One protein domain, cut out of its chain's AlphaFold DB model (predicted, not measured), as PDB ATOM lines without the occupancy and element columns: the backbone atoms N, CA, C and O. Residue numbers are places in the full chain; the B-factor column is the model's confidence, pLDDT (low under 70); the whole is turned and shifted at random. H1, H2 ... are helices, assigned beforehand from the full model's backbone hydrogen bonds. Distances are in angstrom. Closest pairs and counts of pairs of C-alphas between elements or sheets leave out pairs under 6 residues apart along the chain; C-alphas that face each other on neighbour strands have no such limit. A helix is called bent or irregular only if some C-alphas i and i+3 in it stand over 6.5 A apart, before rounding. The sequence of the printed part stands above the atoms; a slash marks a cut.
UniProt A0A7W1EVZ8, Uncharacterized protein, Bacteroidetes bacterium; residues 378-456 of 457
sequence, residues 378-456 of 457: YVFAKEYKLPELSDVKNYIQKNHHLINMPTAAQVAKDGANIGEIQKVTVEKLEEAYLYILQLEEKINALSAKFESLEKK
ATOM      1  N   TYR A 378      21.865  13.861 -27.058       90.88
ATOM      2  CA  TYR A 378      21.208  13.459 -28.299       90.88
ATOM      3  C   TYR A 378      21.796  14.109 -29.554       90.88
ATOM      4  O   TYR A 378      21.560  13.577 -30.633       90.88
ATOM      5  N   VAL A 379      22.541  15.217 -29.458       91.31
ATOM      6  CA  VAL A 379      23.179  15.857 -30.626       91.31
ATOM      7  C   VAL A 379      24.165  14.908 -31.315       91.31
ATOM      8  O   VAL A 379      24.321  14.952 -32.534       91.31
ATOM      9  N   PHE A 380      24.773  13.987 -30.563       91.94
ATOM     10  CA  PHE A 380      25.678  12.968 -31.098       91.94
ATOM     11  C   PHE A 380      24.978  11.672 -31.537       91.94
ATOM     12  O   PHE A 380      25.639  10.744 -32.009       91.94
ATOM     13  N   ALA A 381      23.653  11.571 -31.391       92.69
ATOM     14  CA  ALA A 381      22.910  10.404 -31.849       92.69
ATOM     15  C   ALA A 381      22.930  10.312 -33.382       92.69
ATOM     16  O   ALA A 381      22.869  11.316 -34.089       92.69
ATOM     17  N   LYS A 382      22.952   9.088 -33.917       89.69
ATOM     18  CA  LYS A 382      23.016   8.850 -35.368       89.69
ATOM     19  C   LYS A 382      21.808   9.428 -36.113       89.69
ATOM     20  O   LYS A 382      21.913   9.811 -37.274       89.69
ATOM     21  N   GLU A 383      20.659   9.470 -35.449       92.12
ATOM     22  CA  GLU A 383      19.398   9.980 -35.979       92.12
ATOM     23  C   GLU A 383      19.252  11.503 -35.820       92.12
ATOM     24  O   GLU A 383      18.276  12.075 -36.317       92.12
ATOM     25  N   TYR A 384      20.192  12.169 -35.139       92.94
ATOM     26  CA  TYR A 384      20.148  13.611 -34.951       92.94
ATOM     27  C   TYR A 384      20.389  14.340 -36.272       92.94
ATOM     28  O   TYR A 384      21.379  14.131 -36.977       92.94
ATOM     29  N   LYS A 385      19.452  15.220 -36.621       91.94
ATOM     30  CA  LYS A 385      19.523  16.017 -37.843       91.94
ATOM     31  C   LYS A 385      20.233  17.327 -37.542       91.94
ATOM     32  O   LYS A 385      19.578  18.303 -37.183       91.94
ATOM     33  N   LEU A 386      21.554  17.330 -37.712       94.12
ATOM     34  CA  LEU A 386      22.341  18.557 -37.652       94.12
ATOM     35  C   LEU A 386      21.813  19.547 -38.708       94.12
ATOM     36  O   LEU A 386      21.725  19.171 -39.881       94.12
ATOM     37  N   PRO A 387      21.425  20.775 -38.322       93.69
ATOM     38  CA  PRO A 387      21.007  21.789 -39.283       93.69
ATOM     39  C   PRO A 387      22.103  22.081 -40.319       93.69
ATOM     40  O   PRO A 387      23.286  21.885 -40.071       93.69
ATOM     41  N   GLU A 388      21.742  22.584 -41.494       94.31
ATOM     42  CA  GLU A 388      22.755  23.079 -42.430       94.31
ATOM     43  C   GLU A 388      23.238  24.467 -41.987       94.31
ATOM     44  O   GLU A 388      22.441  25.318 -41.576       94.31
ATOM     45  N   LEU A 389      24.536  24.759 -42.132       93.38
ATOM     46  CA  LEU A 389      25.092  26.072 -41.758       93.38
ATOM     47  C   LEU A 389      24.420  27.234 -42.510       93.38
ATOM     48  O   LEU A 389      24.337  28.345 -41.981       93.38
ATOM     49  N   SER A 390      23.917  27.000 -43.726       93.75
ATOM     50  CA  SER A 390      23.122  27.984 -44.469       93.75
ATOM     51  C   SER A 390      21.803  28.311 -43.770       93.75
ATOM     52  O   SER A 390      21.426  29.480 -43.702       93.75
ATOM     53  N   ASP A 391      21.128  27.305 -43.215       94.31
ATOM     54  CA  ASP A 391      19.851  27.472 -42.524       94.31
ATOM     55  C   ASP A 391      20.050  28.167 -41.181       94.31
ATOM     56  O   ASP A 391      19.316  29.100 -40.853       94.31
ATOM     57  N   VAL A 392      21.108  27.798 -40.451       94.00
ATOM     58  CA  VAL A 392      21.520  28.491 -39.224       94.00
ATOM     59  C   VAL A 392      21.841  29.959 -39.517       94.00
ATOM     60  O   VAL A 392      21.340  30.849 -38.828       94.00
ATOM     61  N   LYS A 393      22.610  30.246 -40.580       94.25
ATOM     62  CA  LYS A 393      22.926  31.619 -41.007       94.25
ATOM     63  C   LYS A 393      21.660  32.418 -41.314       94.25
ATOM     64  O   LYS A 393      21.514  33.534 -40.815       94.25
ATOM     65  N   ASN A 394      20.746  31.852 -42.099       95.81
ATOM     66  CA  ASN A 394      19.479  32.496 -42.445       95.81
ATOM     67  C   ASN A 394      18.622  32.749 -41.197       95.81
ATOM     68  O   ASN A 394      18.032  33.823 -41.055       95.81
ATOM     69  N   TYR A 395      18.582  31.796 -40.261       96.12
ATOM     70  CA  TYR A 395      17.856  31.942 -39.004       96.12
ATOM     71  C   TYR A 395      18.422  33.076 -38.146       96.12
ATOM     72  O   TYR A 395      17.650  33.902 -37.663       96.12
ATOM     73  N   ILE A 396      19.745  33.155 -37.987       94.88
ATOM     74  CA  ILE A 396      20.401  34.221 -37.214       94.88
ATOM     75  C   ILE A 396      20.163  35.584 -37.869       94.88
ATOM     76  O   ILE A 396      19.854  36.546 -37.175       94.88
ATOM     77  N   GLN A 397      20.262  35.677 -39.200       95.00
ATOM     78  CA  GLN A 397      19.996  36.928 -39.920       95.00
ATOM     79  C   GLN A 397      18.547  37.400 -39.761       95.00
ATOM     80  O   GLN A 397      18.310  38.603 -39.708       95.00
ATOM     81  N   LYS A 398      17.591  36.465 -39.677       95.44
ATOM     82  CA  LYS A 398      16.163  36.770 -39.533       95.44
ATOM     83  C   LYS A 398      15.737  37.047 -38.087       95.44
ATOM     84  O   LYS A 398      14.907  37.920 -37.869       95.44
ATOM     85  N   ASN A 399      16.244  36.278 -37.124       94.31
ATOM     86  CA  ASN A 399      15.748  36.275 -35.741       94.31
ATOM     87  C   ASN A 399      16.732  36.899 -34.740       94.31
ATOM     88  O   ASN A 399      16.349  37.178 -33.611       94.31
ATOM     89  N   HIS A 400      17.985  37.144 -35.134       93.25
ATOM     90  CA  HIS A 400      19.036  37.741 -34.299       93.25
ATOM     91  C   HIS A 400      19.390  36.959 -33.018       93.25
ATOM     92  O   HIS A 400      20.000  37.507 -32.103       93.25
ATOM     93  N   HIS A 401      19.056  35.670 -32.955       92.44
ATOM     94  CA  HIS A 401      19.485  34.737 -31.911       92.44
ATOM     95  C   HIS A 401      19.653  33.327 -32.496       92.44
ATOM     96  O   HIS A 401      19.247  33.059 -33.630       92.44
ATOM     97  N   LEU A 402      20.271  32.423 -31.732       94.00
ATOM     98  CA  LEU A 402      20.415  31.019 -32.121       94.00
ATOM     99  C   LEU A 402      19.072  30.284 -32.044       94.00
ATOM    100  O   LEU A 402      18.202  30.633 -31.243       94.00
ATOM    101  N   ILE A 403      18.924  29.244 -32.865       90.75
ATOM    102  CA  ILE A 403      17.780  28.324 -32.815       90.75
ATOM    103  C   ILE A 403      17.646  27.792 -31.378       90.75
ATOM    104  O   ILE A 403      18.654  27.493 -30.743       90.75
ATOM    105  N   ASN A 404      16.420  27.697 -30.859       90.62
ATOM    106  CA  ASN A 404      16.084  27.261 -29.490       90.62
ATOM    107  C   ASN A 404      16.545  28.187 -28.342       90.62
ATOM    108  O   ASN A 404      16.111  27.986 -27.211       90.62
ATOM    109  N   MET A 405      17.361  29.217 -28.596       93.50
ATOM    110  CA  MET A 405      17.739  30.198 -27.572       93.50
ATOM    111  C   MET A 405      16.599  31.215 -27.376       93.50
ATOM    112  O   MET A 405      16.072  31.716 -28.374       93.50
ATOM    113  N   PRO A 406      16.204  31.553 -26.133       92.38
ATOM    114  CA  PRO A 406      15.180  32.562 -25.899       92.38
ATOM    115  C   PRO A 406      15.631  33.943 -26.387       92.38
ATOM    116  O   PRO A 406      16.805  34.311 -26.321       92.38
ATOM    117  N   THR A 407      14.670  34.737 -26.855       93.19
ATOM    118  CA  THR A 407      14.914  36.131 -27.247       93.19
ATOM    119  C   THR A 407      15.198  37.002 -26.023       93.19
ATOM    120  O   THR A 407      14.690  36.752 -24.927       93.19
ATOM    121  N   ALA A 408      15.919  38.109 -26.218       92.31
ATOM    122  CA  ALA A 408      16.121  39.102 -25.161       92.31
ATOM    123  C   ALA A 408      14.791  39.653 -24.605       92.31
ATOM    124  O   ALA A 408      14.675  39.889 -23.405       92.31
ATOM    125  N   ALA A 409      13.769  39.804 -25.459       92.12
ATOM    126  CA  ALA A 409      12.441  40.259 -25.052       92.12
ATOM    127  C   ALA A 409      11.714  39.240 -24.157       92.12
ATOM    128  O   ALA A 409      11.105  39.629 -23.163       92.12
ATOM    129  N   GLN A 410      11.807  37.943 -24.476       89.94
ATOM    130  CA  GLN A 410      11.257  36.875 -23.632       89.94
ATOM    131  C   GLN A 410      11.966  36.826 -22.277       89.94
ATOM    132  O   GLN A 410      11.300  36.810 -21.249       89.94
ATOM    133  N   VAL A 411      13.301  36.900 -22.254       92.88
ATOM    134  CA  VAL A 411      14.071  36.894 -20.997       92.88
ATOM    135  C   VAL A 411      13.749  38.110 -20.125       92.88
ATOM    136  O   VAL A 411      13.624  37.975 -18.912       92.88
ATOM    137  N   ALA A 412      13.580  39.294 -20.721       90.19
ATOM    138  CA  ALA A 412      13.222  40.502 -19.980       90.19
ATOM    139  C   ALA A 412      11.815  40.429 -19.361       90.19
ATOM    140  O   ALA A 412      11.577  41.030 -18.315       90.19
ATOM    141  N   LYS A 413      10.889  39.715 -20.011       91.38
ATOM    142  CA  LYS A 413       9.500  39.584 -19.565       91.38
ATOM    143  C   LYS A 413       9.316  38.465 -18.540       91.38
ATOM    144  O   LYS A 413       8.697  38.687 -17.505       91.38
ATOM    145  N   ASP A 414       9.836  37.281 -18.845       90.06
ATOM    146  CA  ASP A 414       9.511  36.039 -18.138       90.06
ATOM    147  C   ASP A 414      10.669  35.553 -17.238       90.06
ATOM    148  O   ASP A 414      10.514  34.608 -16.465       90.06
ATOM    149  N   GLY A 415      11.832  36.213 -17.307       87.44
ATOM    150  CA  GLY A 415      13.065  35.773 -16.661       87.44
ATOM    151  C   GLY A 415      13.810  34.701 -17.466       87.44
ATOM    152  O   GLY A 415      13.340  34.187 -18.479       87.44
ATOM    153  N   ALA A 416      15.019  34.366 -17.018       88.56
ATOM    154  CA  ALA A 416      15.858  33.334 -17.619       88.56
ATOM    155  C   ALA A 416      15.841  32.064 -16.759       88.56
ATOM    156  O   ALA A 416      16.290  32.082 -15.613       88.56
ATOM    157  N   ASN A 417      15.392  30.942 -17.324       89.06
ATOM    158  CA  ASN A 417      15.613  29.640 -16.702       89.06
ATOM    159  C   ASN A 417      17.069  29.217 -16.949       89.06
ATOM    160  O   ASN A 417      17.426  28.823 -18.061       89.06
ATOM    161  N   ILE A 418      17.905  29.307 -15.911       89.38
ATOM    162  CA  ILE A 418      19.338  28.998 -15.999       89.38
ATOM    163  C   ILE A 418      19.606  27.568 -16.488       89.38
ATOM    164  O   ILE A 418      20.565  27.350 -17.222       89.38
ATOM    165  N   GLY A 419      18.737  26.613 -16.148       90.62
ATOM    166  CA  GLY A 419      18.852  25.230 -16.596       90.62
ATOM    167  C   GLY A 419      18.608  25.077 -18.093       90.62
ATOM    168  O   GLY A 419      19.438  24.509 -18.793       90.62
ATOM    169  N   GLU A 420      17.501  25.623 -18.600       89.94
ATOM    170  CA  GLU A 420      17.184  25.536 -20.033       89.94
ATOM    171  C   GLU A 420      18.188  26.318 -20.889       89.94
ATOM    172  O   GLU A 420      18.605  25.832 -21.937       89.94
ATOM    173  N   ILE A 421      18.650  27.488 -20.432       91.19
ATOM    174  CA  ILE A 421      19.694  28.233 -21.149       91.19
ATOM    175  C   ILE A 421      21.002  27.441 -21.173       91.19
ATOM    176  O   ILE A 421      21.625  27.344 -22.230       91.19
ATOM    177  N   GLN A 422      21.416  26.849 -20.048       91.62
ATOM    178  CA  GLN A 422      22.634  26.039 -20.002       91.62
ATOM    179  C   GLN A 422      22.514  24.812 -20.911       91.62
ATOM    180  O   GLN A 422      23.439  24.518 -21.662       91.62
ATOM    181  N   LYS A 423      21.361  24.143 -20.910       92.19
ATOM    182  CA  LYS A 423      21.067  23.017 -21.800       92.19
ATOM    183  C   LYS A 423      21.163  23.405 -23.272       92.19
ATOM    184  O   LYS A 423      21.896  22.761 -24.012       92.19
ATOM    185  N   VAL A 424      20.473  24.466 -23.694       92.94
ATOM    186  CA  VAL A 424      20.537  24.948 -25.084       92.94
ATOM    187  C   VAL A 424      21.962  25.376 -25.437       92.94
ATOM    188  O   VAL A 424      22.422  25.129 -26.545       92.94
ATOM    189  N   THR A 425      22.696  25.974 -24.499       93.81
ATOM    190  CA  THR A 425      24.099  26.353 -24.715       93.81
ATOM    191  C   THR A 425      24.977  25.131 -24.974       93.81
ATOM    192  O   THR A 425      25.772  25.158 -25.910       93.81
ATOM    193  N   VAL A 426      24.816  24.056 -24.195       94.50
ATOM    194  CA  VAL A 426      25.539  22.795 -24.421       94.50
ATOM    195  C   VAL A 426      25.121  22.167 -25.754       94.50
ATOM    196  O   VAL A 426      25.999  21.834 -26.539       94.50
ATOM    197  N   GLU A 427      23.825  22.128 -26.089       93.69
ATOM    198  CA  GLU A 427      23.343  21.662 -27.405       93.69
ATOM    199  C   GLU A 427      24.043  22.404 -28.556       93.69
ATOM    200  O   GLU A 427      24.544  21.788 -29.494       93.69
ATOM    201  N   LYS A 428      24.142  23.739 -28.475       94.31
ATOM    202  CA  LYS A 428      24.791  24.544 -29.523       94.31
ATOM    203  C   LYS A 428      26.305  24.400 -29.543       94.31
ATOM    204  O   LYS A 428      26.901  24.513 -30.613       94.31
ATOM    205  N   LEU A 429      26.925  24.140 -28.396       95.00
ATOM    206  CA  LEU A 429      28.342  23.810 -28.327       95.00
ATOM    207  C   LEU A 429      28.615  22.486 -29.056       95.00
ATOM    208  O   LEU A 429      29.526  22.420 -29.876       95.00
ATOM    209  N   GLU A 430      27.808  21.458 -28.804       94.50
ATOM    210  CA  GLU A 430      27.942  20.144 -29.440       94.50
ATOM    211  C   GLU A 430      27.694  20.209 -30.955       94.50
ATOM    212  O   GLU A 430      28.504  19.694 -31.730       94.50
ATOM    213  N   GLU A 431      26.661  20.936 -31.399       94.75
ATOM    214  CA  GLU A 431      26.438  21.222 -32.826       94.75
ATOM    215  C   GLU A 431      27.655  21.930 -33.450       94.75
ATOM    216  O   GLU A 431      28.092  21.575 -34.547       94.75
ATOM    217  N   ALA A 432      28.245  22.908 -32.750       95.00
ATOM    218  CA  ALA A 432      29.439  23.612 -33.215       95.00
ATOM    219  C   ALA A 432      30.642  22.673 -33.383       95.00
ATOM    220  O   ALA A 432      31.348  22.770 -34.389       95.00
ATOM    221  N   TYR A 433      30.853  21.735 -32.454       95.62
ATOM    222  CA  TYR A 433      31.895  20.716 -32.587       95.62
ATOM    223  C   TYR A 433      31.661  19.799 -33.793       95.62
ATOM    224  O   TYR A 433      32.615  19.516 -34.517       95.62
ATOM    225  N   LEU A 434      30.416  19.397 -34.075       94.81
ATOM    226  CA  LEU A 434      30.102  18.626 -35.284       94.81
ATOM    227  C   LEU A 434      30.443  19.401 -36.564       94.81
ATOM    228  O   LEU A 434      31.057  18.837 -37.470       94.81
ATOM    229  N   TYR A 435      30.122  20.696 -36.635       95.62
ATOM    230  CA  TYR A 435      30.529  21.517 -37.779       95.62
ATOM    231  C   TYR A 435      32.050  21.649 -37.894       95.62
ATOM    232  O   TYR A 435      32.571  21.611 -39.006       95.62
ATOM    233  N   ILE A 436      32.774  21.791 -36.778       95.94
ATOM    234  CA  ILE A 436      34.244  21.872 -36.779       95.94
ATOM    235  C   ILE A 436      34.853  20.579 -37.327       95.94
ATOM    236  O   ILE A 436      35.704  20.650 -38.209       95.94
ATOM    237  N   LEU A 437      34.377  19.416 -36.877       94.75
ATOM    238  CA  LEU A 437      34.837  18.119 -37.382       94.75
ATOM    239  C   LEU A 437      34.549  17.968 -38.884       94.75
ATOM    240  O   LEU A 437      35.434  17.595 -39.652       94.75
ATOM    241  N   GLN A 438      33.354  18.355 -39.342       93.88
ATOM    242  CA  GLN A 438      33.029  18.371 -40.774       93.88
ATOM    243  C   GLN A 438      33.919  19.333 -41.576       93.88
ATOM    244  O   GLN A 438      34.239  19.072 -42.739       93.88
ATOM    245  N   LEU A 439      34.289  20.480 -40.999       94.75
ATOM    246  CA  LEU A 439      35.198  21.435 -41.630       94.75
ATOM    247  C   LEU A 439      36.620  20.879 -41.708       94.75
ATOM    248  O   LEU A 439      37.249  21.025 -42.753       94.75
ATOM    249  N   GLU A 440      37.105  20.216 -40.659       96.31
ATOM    250  CA  GLU A 440      38.408  19.549 -40.644       96.31
ATOM    251  C   GLU A 440      38.482  18.446 -41.709       96.31
ATOM    252  O   GLU A 440      39.420  18.420 -42.505       96.31
ATOM    253  N   GLU A 441      37.453  17.600 -41.819       95.12
ATOM    254  CA  GLU A 441      37.359  16.589 -42.880       95.12
ATOM    255  C   GLU A 441      37.397  17.216 -44.280       95.12
ATOM    256  O   GLU A 441      38.129  16.754 -45.160       95.12
ATOM    257  N   LYS A 442      36.643  18.304 -44.493       94.31
ATOM    258  CA  LYS A 442      36.655  19.045 -45.762       94.31
ATOM    259  C   LYS A 442      38.028  19.648 -46.044       94.31
ATOM    260  O   LYS A 442      38.492  19.537 -47.176       94.31
ATOM    261  N   ILE A 443      38.681  20.255 -45.053       95.25
ATOM    262  CA  ILE A 443      40.028  20.823 -45.190       95.25
ATOM    263  C   ILE A 443      41.021  19.725 -45.568       95.25
ATOM    264  O   ILE A 443      41.734  19.879 -46.553       95.25
ATOM    265  N   ASN A 444      41.009  18.588 -44.872       94.69
ATOM    266  CA  ASN A 444      41.887  17.458 -45.169       94.69
ATOM    267  C   ASN A 444      41.638  16.897 -46.577       94.69
ATOM    268  O   ASN A 444      42.584  16.637 -47.322       94.69
ATOM    269  N   ALA A 445      40.374  16.779 -46.993       93.94
ATOM    270  CA  ALA A 445      40.019  16.349 -48.343       93.94
ATOM    271  C   ALA A 445      40.454  17.360 -49.419       93.94
ATOM    272  O   ALA A 445      40.884  16.960 -50.505       93.94
ATOM    273  N   LEU A 446      40.348  18.665 -49.144       93.12
ATOM    274  CA  LEU A 446      40.849  19.716 -50.031       93.12
ATOM    275  C   LEU A 446      42.377  19.670 -50.130       93.12
ATOM    276  O   LEU A 446      42.892  19.705 -51.245       93.12
ATOM    277  N   SER A 447      43.086  19.533 -49.007       91.81
ATOM    278  CA  SER A 447      44.547  19.412 -48.962       91.81
ATOM    279  C   SER A 447      45.033  18.192 -49.744       91.81
ATOM    280  O   SER A 447      45.884  18.327 -50.620       91.81
ATOM    281  N   ALA A 448      44.414  17.024 -49.545       91.38
ATOM    282  CA  ALA A 448      44.740  15.812 -50.299       91.38
ATOM    283  C   ALA A 448      44.496  15.977 -51.812       91.38
ATOM    284  O   ALA A 448      45.293  15.525 -52.640       91.38
ATOM    285  N   LYS A 449      43.409  16.660 -52.204       91.69
ATOM    286  CA  LYS A 449      43.169  17.010 -53.613       91.69
ATOM    287  C   LYS A 449      44.247  17.950 -54.146       91.69
ATOM    288  O   LYS A 449      44.705  17.736 -55.267       91.69
ATOM    289  N   PHE A 450      44.660  18.945 -53.366       91.75
ATOM    290  CA  PHE A 450      45.702  19.897 -53.741       91.75
ATOM    291  C   PHE A 450      47.041  19.188 -53.992       91.75
ATOM    292  O   PHE A 450      47.602  19.321 -55.078       91.75
ATOM    293  N   GLU A 451      47.471  18.317 -53.073       90.38
ATOM    294  CA  GLU A 451      48.672  17.484 -53.240       90.38
ATOM    295  C   GLU A 451      48.599  16.589 -54.489       90.38
ATOM    296  O   GLU A 451      49.594  16.384 -55.189       90.38
ATOM    297  N   SER A 452      47.418  16.046 -54.800       87.12
ATOM    298  CA  SER A 452      47.225  15.205 -55.990       87.12
ATOM    299  C   SER A 452      47.280  15.987 -57.309       87.12
ATOM    300  O   SER A 452      47.644  15.420 -58.340       87.12
ATOM    301  N   LEU A 453      46.914  17.273 -57.289       87.25
ATOM    302  CA  LEU A 453      46.974  18.166 -58.446       87.25
ATOM    303  C   LEU A 453      48.391  18.696 -58.669       87.25
ATOM    304  O   LEU A 453      48.817  18.781 -59.819       87.25
ATOM    305  N   GLU A 454      49.138  18.988 -57.603       81.12
ATOM    306  CA  GLU A 454      50.552  19.370 -57.705       81.12
ATOM    307  C   GLU A 454      51.413  18.243 -58.280       81.12
ATOM    308  O   GLU A 454      52.264  18.511 -59.116       81.12
ATOM    309  N   LYS A 455      51.136  16.978 -57.938       78.31
ATOM    310  CA  LYS A 455      51.834  15.810 -58.514       78.31
ATOM    311  C   LYS A 455      51.513  15.538 -59.993       78.31
ATOM    312  O   LYS A 455      52.141  14.668 -60.592       78.31
ATOM    313  N   LYS A 456      50.503  16.204 -60.564       70.00
ATOM    314  CA  LYS A 456      50.102  16.080 -61.981       70.00
ATOM    315  C   LYS A 456      50.616  17.224 -62.864       70.00
ATOM    316  O   LYS A 456      50.402  17.167 -64.075       70.00
TER     317      LYS A 456
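Overview. This is residues 378 to 456 of the 457 residues of an uncharacterized protein of Bacteroidetes bacterium (UniProt A0A7W1EVZ8). Look first for one long, straight helix, H3, which makes the long axis of a rod-shaped domain; its residues 436 to 454 stick out free, together with the last two printed residues. Beside the earlier part of H3 the rest of the printed part makes a loose loop: residues 378 to 388 cross one side of H3, the short helix H1 follows, the chain dips back toward H3 near residue 404, and the short helix H2 lies out near the end where H3 begins. The printed part has 79 residues, with three named helices in the order H1, H2, H3 and no named strand; the class is all helix. It is only just extended, close to loose, with a radius of gyration of the C-alphas of 17.8 A and spans of 63 by 27 by 18 A.

Arrangement. Go from Tyr 378 to H1, residues 389 to 399, and then over a short link of 8 residues to H2, residues 408 to 414. H1 and H2 are apart. A tight link of 3 residues takes you from H2 to H3, residues 418 to 454, and these two helices are apart as well. H1 and H3 are apart, but only just: their closest C-alphas are 8.1 A from each other. No helix touches another. In the backbones of H1, H2 and H3, every O i to N i+4 pair is within hydrogen-bond range.

Along the chain. Find C-alpha 389 at (25.092, 26.072, -41.758); there H1 begins, and it runs 15.1 A to C-alpha 399. H2 runs 10.1 A from C-alpha 408 at (16.121, 39.102, -25.161) to C-alpha 414. Read the z column here: it goes from -25.161 to -18.138 along H2. Then find C-alpha 418 at (19.338, 28.998, -15.999), where H3 begins; its 37 residues take you 53.0 A to C-alpha 454 at (50.552, 19.370, -57.705). No helix is bent or irregular.

Size, cuts and confidence. The two C-alphas farthest apart are those of Lys 413, in H2, and Lys 456, at 63.2 A. Residues 409 to 415, of which 409 to 414 belong to H2, stand free, and so do residues 436 to 456, of which 436 to 454 belong to H3. Without these stretches, the body of 51 residues spans 32 by 26 by 16 A. The printed part has no cut and no long link between its helices. The mean pLDDT of the printed part is 92.2, and no printed residue is under 70.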